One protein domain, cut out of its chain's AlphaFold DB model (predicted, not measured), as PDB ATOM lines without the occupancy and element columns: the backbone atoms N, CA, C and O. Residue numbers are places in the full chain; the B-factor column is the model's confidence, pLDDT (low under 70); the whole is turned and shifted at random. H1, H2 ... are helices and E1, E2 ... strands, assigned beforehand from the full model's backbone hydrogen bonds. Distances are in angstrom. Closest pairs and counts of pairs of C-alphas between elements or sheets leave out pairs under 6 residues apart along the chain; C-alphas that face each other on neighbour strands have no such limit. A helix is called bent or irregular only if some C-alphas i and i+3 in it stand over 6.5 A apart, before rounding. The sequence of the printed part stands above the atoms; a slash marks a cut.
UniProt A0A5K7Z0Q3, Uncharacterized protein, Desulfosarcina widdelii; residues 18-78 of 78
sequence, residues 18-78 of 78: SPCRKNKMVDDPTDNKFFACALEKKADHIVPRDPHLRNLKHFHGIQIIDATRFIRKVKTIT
ATOM      1  N   SER A  18     -50.337 -12.815  46.714       51.59
ATOM      2  CA  SER A  18     -50.755 -11.780  45.756       51.59
ATOM      3  C   SER A  18     -51.249 -10.480  46.419       51.59
ATOM      4  O   SER A  18     -52.210 -10.547  47.191       51.59
ATOM      5  N   PRO A  19     -50.653  -9.309  46.130       55.69
ATOM      6  CA  PRO A  19     -51.081  -8.065  46.754       55.69
ATOM      7  C   PRO A  19     -52.486  -7.686  46.266       55.69
ATOM      8  O   PRO A  19     -52.700  -7.222  45.145       55.69
ATOM      9  N   CYS A  20     -53.471  -7.869  47.144       44.00
ATOM     10  CA  CYS A  20     -54.851  -7.414  46.979       44.00
ATOM     11  C   CYS A  20     -54.978  -5.893  47.176       44.00
ATOM     12  O   CYS A  20     -55.738  -5.421  48.018       44.00
ATOM     13  N   ARG A  21     -54.270  -5.098  46.371       48.28
ATOM     14  CA  ARG A  21     -54.576  -3.674  46.184       48.28
ATOM     15  C   ARG A  21     -54.349  -3.314  44.725       48.28
ATOM     16  O   ARG A  21     -53.300  -2.821  44.330       48.28
ATOM     17  N   LYS A  22     -55.369  -3.604  43.912       47.12
ATOM     18  CA  LYS A  22     -55.475  -3.159  42.520       47.12
ATOM     19  C   LYS A  22     -55.659  -1.640  42.500       47.12
ATOM     20  O   LYS A  22     -56.758  -1.153  42.258       47.12
ATOM     21  N   ASN A  23     -54.607  -0.880  42.779       45.16
ATOM     22  CA  ASN A  23     -54.576   0.486  42.286       45.16
ATOM     23  C   ASN A  23     -54.376   0.349  40.772       45.16
ATOM     24  O   ASN A  23     -53.438  -0.327  40.347       45.16
ATOM     25  N   LYS A  24     -55.321   0.850  39.969       46.44
ATOM     26  CA  LYS A  24     -55.233   0.863  38.501       46.44
ATOM     27  C   LYS A  24     -53.929   1.559  38.115       46.44
ATOM     28  O   LYS A  24     -53.846   2.781  38.128       46.44
ATOM     29  N   MET A  25     -52.900   0.774  37.856       55.31
ATOM     30  CA  MET A  25     -51.586   1.233  37.458       55.31
ATOM     31  C   MET A  25     -51.220   0.346  36.281       55.31
ATOM     32  O   MET A  25     -51.075  -0.861  36.444       55.31
ATOM     33  N   VAL A  26     -51.126   0.977  35.110       54.12
ATOM     34  CA  VAL A  26     -50.905   0.379  33.785       54.12
ATOM     35  C   VAL A  26     -52.184  -0.125  33.097       54.12
ATOM     36  O   VAL A  26     -53.069  -0.715  33.714       54.12
ATOM     37  N   ASP A  27     -52.268   0.193  31.803       52.78
ATOM     38  CA  ASP A  27     -53.354  -0.138  30.869       52.78
ATOM     39  C   ASP A  27     -53.495  -1.661  30.668       52.78
ATOM     40  O   ASP A  27     -54.589  -2.161  30.416       52.78
ATOM     41  N   ASP A  28     -52.402  -2.412  30.883       56.41
ATOM     42  CA  ASP A  28     -52.384  -3.874  30.872       56.41
ATOM     43  C   ASP A  28     -52.472  -4.471  32.298       56.41
ATOM     44  O   ASP A  28     -51.572  -4.289  33.130       56.41
ATOM     45  N   PRO A  29     -53.545  -5.217  32.619       62.69
ATOM     46  CA  PRO A  29     -53.771  -5.777  33.950       62.69
ATOM     47  C   PRO A  29     -52.791  -6.901  34.324       62.69
ATOM     48  O   PRO A  29     -52.710  -7.266  35.503       62.69
ATOM     49  N   THR A  30     -52.053  -7.464  33.364       65.38
ATOM     50  CA  THR A  30     -51.159  -8.611  33.585       65.38
ATOM     51  C   THR A  30     -49.870  -8.196  34.281       65.38
ATOM     52  O   THR A  30     -49.353  -8.934  35.128       65.38
ATOM     53  N   ASP A  31     -49.386  -6.996  33.968       66.56
ATOM     54  CA  ASP A  31     -48.103  -6.478  34.439       66.56
ATOM     55  C   ASP A  31     -48.190  -5.796  35.804       66.56
ATOM     56  O   ASP A  31     -47.212  -5.747  36.557       66.56
ATOM     57  N   ASN A  32     -49.390  -5.356  36.187       71.75
ATOM     58  CA  ASN A  32     -49.627  -4.663  37.450       71.75
ATOM     59  C   ASN A  32     -49.217  -5.501  38.682       71.75
ATOM     60  O   ASN A  32     -48.768  -4.967  39.694       71.75
ATOM     61  N   LYS A  33     -49.288  -6.838  38.597       73.56
ATOM     62  CA  LYS A  33     -48.877  -7.728  39.699       73.56
ATOM     63  C   LYS A  33     -47.391  -7.598  40.056       73.56
ATOM     64  O   LYS A  33     -47.038  -7.717  41.227       73.56
ATOM     65  N   PHE A  34     -46.523  -7.333  39.076       75.31
ATOM     66  CA  PHE A  34     -45.086  -7.178  39.315       75.31
ATOM     67  C   PHE A  34     -44.792  -5.852  40.014       75.31
ATOM     68  O   PHE A  34     -44.024  -5.819  40.974       75.31
ATOM     69  N   PHE A  35     -45.467  -4.783  39.588       76.44
ATOM     70  CA  PHE A  35     -45.384  -3.467  40.216       76.44
ATOM     71  C   PHE A  35     -45.908  -3.465  41.646       76.44
ATOM     72  O   PHE A  35     -45.242  -2.949  42.541       76.44
ATOM     73  N   ALA A  36     -47.062  -4.088  41.879       76.38
ATOM     74  CA  ALA A  36     -47.639  -4.201  43.210       76.38
ATOM     75  C   ALA A  36     -46.719  -4.982  44.167       76.38
ATOM     76  O   ALA A  36     -46.497  -4.538  45.293       76.38
ATOM     77  N   CYS A  37     -46.119  -6.089  43.714       77.06
ATOM     78  CA  CYS A  37     -45.130  -6.827  44.506       77.06
ATOM     79  C   CYS A  37     -43.877  -5.991  44.801       77.06
ATOM     80  O   CYS A  37     -43.400  -5.977  45.936       77.06
ATOM     81  N   ALA A  38     -43.348  -5.287  43.798       79.00
ATOM     82  CA  ALA A  38     -42.165  -4.447  43.959       79.00
ATOM     83  C   ALA A  38     -42.417  -3.292  44.942       79.00
ATOM     84  O   ALA A  38     -41.572  -3.019  45.789       79.00
ATOM     85  N   LEU A  39     -43.598  -2.667  44.882       79.25
ATOM     86  CA  LEU A  39     -44.033  -1.642  45.830       79.25
ATOM     87  C   LEU A  39     -44.154  -2.182  47.256       79.25
ATOM     88  O   LEU A  39     -43.625  -1.578  48.186       79.25
ATOM     89  N   GLU A  40     -44.834  -3.318  47.439       78.38
ATOM     90  CA  GLU A  40     -45.055  -3.897  48.770       78.38
ATOM     91  C   GLU A  40     -43.733  -4.285  49.441       78.38
ATOM     92  O   GLU A  40     -43.538  -4.051  50.635       78.38
ATOM     93  N   LYS A  41     -42.800  -4.840  48.663       78.81
ATOM     94  CA  LYS A  41     -41.472  -5.230  49.151       78.81
ATOM     95  C   LYS A  41     -40.437  -4.116  49.102       78.81
ATOM     96  O   LYS A  41     -39.308  -4.362  49.513       78.81
ATOM     97  N   LYS A  42     -40.809  -2.913  48.645       79.81
ATOM     98  CA  LYS A  42     -39.902  -1.769  48.466       79.81
ATOM     99  C   LYS A  42     -38.635  -2.156  47.693       79.81
ATOM    100  O   LYS A  42     -37.527  -1.843  48.110       79.81
ATOM    101  N   ALA A  43     -38.808  -2.889  46.597       81.38
ATOM    102  CA  ALA A  43     -37.694  -3.333  45.773       81.38
ATOM    103  C   ALA A  43     -36.975  -2.133  45.140       81.38
ATOM    104  O   ALA A  43     -37.626  -1.214  44.654       81.38
ATOM    105  N   ASP A  44     -35.645  -2.169  45.070       82.69
ATOM    106  CA  ASP A  44     -34.865  -1.108  44.422       82.69
ATOM    107  C   ASP A  44     -34.963  -1.151  42.889       82.69
ATOM    108  O   ASP A  44     -34.922  -0.117  42.215       82.69
ATOM    109  N   HIS A  45     -35.079  -2.359  42.321       84.56
ATOM    110  CA  HIS A  45     -35.055  -2.575  40.877       84.56
ATOM    111  C   HIS A  45     -36.076  -3.628  40.424       84.56
ATOM    112  O   HIS A  45     -36.214  -4.678  41.049       84.56
ATOM    113  N   ILE A  46     -36.734  -3.383  39.288       84.75
ATOM    114  CA  ILE A  46     -37.542  -4.370  38.554       84.75
ATOM    115  C   ILE A  46     -36.787  -4.728  37.279       84.75
ATOM    116  O   ILE A  46     -36.352  -3.840  36.544       84.75
ATOM    117  N   VAL A  47     -36.655  -6.029  37.012       84.44
ATOM    118  CA  VAL A  47     -35.935  -6.550  35.846       84.44
ATOM    119  C   VAL A  47     -36.888  -7.301  34.913       84.44
ATOM    120  O   VAL A  47     -36.975  -8.528  34.986       84.44
ATOM    121  N   PRO A  48     -37.650  -6.595  34.055       81.00
ATOM    122  CA  PRO A  48     -38.521  -7.244  33.090       81.00
ATOM    123  C   PRO A  48     -37.696  -7.779  31.917       81.00
ATOM    124  O   PRO A  48     -36.730  -7.159  31.468       81.00
ATOM    125  N   ARG A  49     -38.106  -8.935  31.392       74.31
ATOM    126  CA  ARG A  49     -37.594  -9.462  30.119       74.31
ATOM    127  C   ARG A  49     -38.313  -8.842  28.921       74.31
ATOM    128  O   ARG A  49     -37.729  -8.744  27.847       74.31
ATOM    129  N   ASP A  50     -39.569  -8.453  29.109       69.94
ATOM    130  CA  ASP A  50     -40.413  -7.938  28.043       69.94
ATOM    131  C   ASP A  50     -40.187  -6.426  27.825       69.94
ATOM    132  O   ASP A  50     -40.198  -5.655  28.796       69.94
ATOM    133  N   PRO A  51     -39.940  -5.976  26.580       65.94
ATOM    134  CA  PRO A  51     -39.687  -4.570  26.282       65.94
ATOM    135  C   PRO A  51     -40.911  -3.670  26.503       65.94
ATOM    136  O   PRO A  51     -40.716  -2.471  26.714       65.94
ATOM    137  N   HIS A  52     -42.140  -4.199  26.522       62.16
ATOM    138  CA  HIS A  52     -43.349  -3.395  26.714       62.16
ATOM    139  C   HIS A  52     -43.415  -2.754  28.112       62.16
ATOM    140  O   HIS A  52     -43.827  -1.601  28.236       62.16
ATOM    141  N   LEU A  53     -42.889  -3.410  29.156       59.94
ATOM    142  CA  LEU A  53     -42.813  -2.831  30.512       59.94
ATOM    143  C   LEU A  53     -41.667  -1.822  30.690       59.94
ATOM    144  O   LEU A  53     -41.584  -1.123  31.701       59.94
ATOM    145  N   ARG A  54     -40.746  -1.746  29.725       59.41
ATOM    146  CA  ARG A  54     -39.481  -1.001  29.830       59.41
ATOM    147  C   ARG A  54     -39.647   0.504  29.619       59.41
ATOM    148  O   ARG A  54     -38.703   1.261  29.845       59.41
ATOM    149  N   ASN A  55     -40.833   0.943  29.198       59.53
ATOM    150  CA  ASN A  55     -41.125   2.357  28.962       59.53
ATOM    151  C   ASN A  55     -41.249   3.153  30.278       59.53
ATOM    152  O   ASN A  55     -40.929   4.341  30.342       59.53
ATOM    153  N   LEU A  56     -41.619   2.472  31.365       65.94
ATOM    154  CA  LEU A  56     -41.691   3.024  32.716       65.94
ATOM    155  C   LEU A  56     -40.284   3.061  33.338       65.94
ATOM    156  O   LEU A  56     -39.980   2.309  34.247       65.94
ATOM    157  N   LYS A  57     -39.375   3.912  32.844       67.12
ATOM    158  CA  LYS A  57     -37.975   3.989  33.337       67.12
ATOM    159  C   LYS A  57     -37.864   4.029  34.875       67.12
ATOM    160  O   LYS A  57     -36.923   3.471  35.437       67.12
ATOM    161  N   HIS A  58     -38.827   4.675  35.534       70.25
ATOM    162  CA  HIS A  58     -38.975   4.700  36.986       70.25
ATOM    163  C   HIS A  58     -40.444   4.538  37.374       70.25
ATOM    164  O   HIS A  58     -41.320   5.126  36.741       70.25
ATOM    165  N   PHE A  59     -40.699   3.798  38.450       72.06
ATOM    166  CA  PHE A  59     -42.032   3.613  39.008       72.06
ATOM    167  C   PHE A  59     -41.985   3.782  40.526       72.06
ATOM    168  O   PHE A  59     -41.390   2.960  41.211       72.06
ATOM    169  N   HIS A  60     -42.578   4.853  41.067       72.38
ATOM    170  CA  HIS A  60     -42.627   5.101  42.519       72.38
ATOM    171  C   HIS A  60     -41.260   5.006  43.242       72.38
ATOM    172  O   HIS A  60     -41.171   4.532  44.370       72.38
ATOM    173  N   GLY A  61     -40.181   5.453  42.586       74.94
ATOM    174  CA  GLY A  61     -38.808   5.375  43.115       74.94
ATOM    175  C   GLY A  61     -38.073   4.065  42.805       74.94
ATOM    176  O   GLY A  61     -36.865   3.988  42.998       74.94
ATOM    177  N   ILE A  62     -38.768   3.074  42.249       83.56
ATOM    178  CA  ILE A  62     -38.213   1.790  41.817       83.56
ATOM    179  C   ILE A  62     -37.678   1.926  40.388       83.56
ATOM    180  O   ILE A  62     -38.379   2.407  39.490       83.56
ATOM    181  N   GLN A  63     -36.434   1.506  40.154       83.56
ATOM    182  CA  GLN A  63     -35.810   1.555  38.829       83.56
ATOM    183  C   GLN A  63     -36.202   0.342  37.989       83.56
ATOM    184  O   GLN A  63     -35.921  -0.793  38.368       83.56
ATOM    185  N   ILE A  64     -36.768   0.562  36.802       84.75
ATOM    186  CA  ILE A  64     -36.982  -0.529  35.848       84.75
ATOM    187  C   ILE A  64     -35.791  -0.588  34.904       84.75
ATOM    188  O   ILE A  64     -35.559   0.317  34.097       84.75
ATOM    189  N   ILE A  65     -35.015  -1.661  35.008       85.44
ATOM    190  CA  ILE A  65     -33.832  -1.873  34.180       85.44
ATOM    191  C   ILE A  65     -33.830  -3.273  33.602       85.44
ATOM    192  O   ILE A  65     -34.326  -4.217  34.185       85.44
ATOM    193  N   ASP A  66     -33.233  -3.416  32.438       84.94
ATOM    194  CA  ASP A  66     -33.128  -4.704  31.769       84.94
ATOM    195  C   ASP A  66     -32.105  -5.636  32.407       84.94
ATOM    196  O   ASP A  66     -31.154  -5.177  33.042       84.94
ATOM    197  N   ALA A  67     -32.279  -6.938  32.177       84.31
ATOM    198  CA  ALA A  67     -31.409  -7.977  32.709       84.31
ATOM    199  C   ALA A  67     -29.930  -7.734  32.387       84.31
ATOM    200  O   ALA A  67     -29.089  -7.818  33.279       84.31
ATOM    201  N   THR A  68     -29.589  -7.351  31.156       83.50
ATOM    202  CA  THR A  68     -28.209  -7.044  30.770       83.50
ATOM    203  C   THR A  68     -27.677  -5.837  31.540       83.50
ATOM    204  O   THR A  68     -26.533  -5.844  32.001       83.50
ATOM    205  N   ARG A  69     -28.500  -4.798  31.734       82.88
ATOM    206  CA  ARG A  69     -28.104  -3.602  32.496       82.88
ATOM    207  C   ARG A  69     -27.975  -3.894  33.994       82.88
ATOM    208  O   ARG A  69     -27.054  -3.380  34.623       82.88
ATOM    209  N   PHE A  70     -28.852  -4.731  34.543       86.00
ATOM    210  CA  PHE A  70     -28.804  -5.194  35.927       86.00
ATOM    211  C   PHE A  70     -27.541  -6.016  36.191       86.00
ATOM    212  O   PHE A  70     -26.793  -5.692  37.108       86.00
ATOM    213  N   ILE A  71     -27.230  -6.992  35.330       85.00
ATOM    214  CA  ILE A  71     -26.008  -7.803  35.440       85.00
ATOM    215  C   ILE A  71     -24.763  -6.913  35.413       85.00
ATOM    216  O   ILE A  71     -23.851  -7.131  36.203       85.00
ATOM    217  N   ARG A  72     -24.720  -5.888  34.549       86.00
ATOM    218  CA  ARG A  72     -23.606  -4.926  34.537       86.00
ATOM    219  C   ARG A  72     -23.493  -4.169  35.862       86.00
ATOM    220  O   ARG A  72     -22.398  -4.118  36.398       86.00
ATOM    221  N   LYS A  73     -24.598  -3.645  36.412       82.19
ATOM    222  CA  LYS A  73     -24.586  -2.966  37.723       82.19
ATOM    223  C   LYS A  73     -24.090  -3.884  38.846       82.19
ATOM    224  O   LYS A  73     -23.261  -3.458  39.635       82.19
ATOM    225  N   VAL A  74     -24.576  -5.125  38.906       82.38
ATOM    226  CA  VAL A  74     -24.203  -6.083  39.962       82.38
ATOM    227  C   VAL A  74     -22.748  -6.534  39.821       82.38
ATOM    228  O   VAL A  74     -22.033  -6.587  40.815       82.38
ATOM    229  N   LYS A  75     -22.273  -6.787  38.593       77.38
ATOM    230  CA  LYS A  75     -20.869  -7.152  38.346       77.38
ATOM    231  C   LYS A  75     -19.883  -6.051  38.716       77.38
ATOM    232  O   LYS A  75     -18.766  -6.369  39.074       77.38
ATOM    233  N   THR A  76     -20.262  -4.781  38.598       68.44
ATOM    234  CA  THR A  76     -19.382  -3.662  38.974       68.44
ATOM    235  C   THR A  76     -19.228  -3.515  40.492       68.44
ATOM    236  O   THR A  76     -18.313  -2.834  40.939       68.44
ATOM    237  N   ILE A  77     -20.108  -4.136  41.282       58.56
ATOM    238  CA  ILE A  77     -20.095  -4.082  42.753       58.56
ATOM    239  C   ILE A  77     -19.369  -5.307  43.358       58.56
ATOM    240  O   ILE A  77     -19.190  -5.372  44.570       58.56
ATOM    241  N   THR A  78     -18.933  -6.264  42.530       45.03
ATOM    242  CA  THR A  78     -18.095  -7.406  42.946       45.03
ATOM    243  C   THR A  78     -16.648  -7.158  42.551       45.03
ATOM    244  O   THR A  78     -15.765  -7.464  43.377       45.03
TER     245      THR A  78
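This is residues 18 to 78 of the 78 residues of an uncharacterized protein of Desulfosarcina widdelii (UniProt A0A5K7Z0Q3). Three short helices, none touching another, are strung along an elongated chain of loops, with the small strand E1 and the short stretches paired with it in the middle. An unnamed winding stretch, residues 18 to 31, lies at one end beyond H1, and H3 makes the other end. The printed part has 61 residues, with H1, H2, E1 and H3 in that order; the class is mostly helix, though under half of the residues are in named elements. It is only just compact, close to loose, with a radius of gyration of the C-alphas of 12.2 A and spans of 37 by 23 by 18 A.

After residues 18 to 31, H1 takes residues 32 to 40, from C-alpha 32 at (-49.627, -4.663, 37.450), and is 12.2 A long. H2 takes residues 51 to 55, 7.6 A, and is only just irregular: C-alphas 52 and 55 are 6.6 A apart. E1 takes residues 62 to 64, 6.5 A. H3 takes residues 67 to 75, 12.0 A, and ends with C-alpha 75 at (-20.869, -7.152, 38.346).

The closest C-alphas of H1 and E1, those of Ala 38 and Ile 62, are 7.7 A apart. The closest of H2 and E1, those of Arg 54 and Ile 64, are 6.5 A apart. E1 pairs with no named strand, but residues 45 to 46 pair with its residues 63 to 64, parallel, and residues 58 to 59 with its residues 62 to 63, antiparallel. H3 is apart from H1, H2 and E1; H1 and H2 are apart too. In H1 and H3 every O i to N i+4 pair is within hydrogen-bond range; in H2 it is 0 of 1, beside 1 of 2 O i to N i+3 pairs.

The two C-alphas farthest apart, those of Lys 24 and Thr 78, are 38.3 A apart. The printed part has no cut; the link from E1 to H3 is tight, and those from H1 to H2 and from H2 to E1 are short. The mean pLDDT of the printed part is 70.7, with residues 18 to 31, 50 to 57 and 76 to 78 under 70.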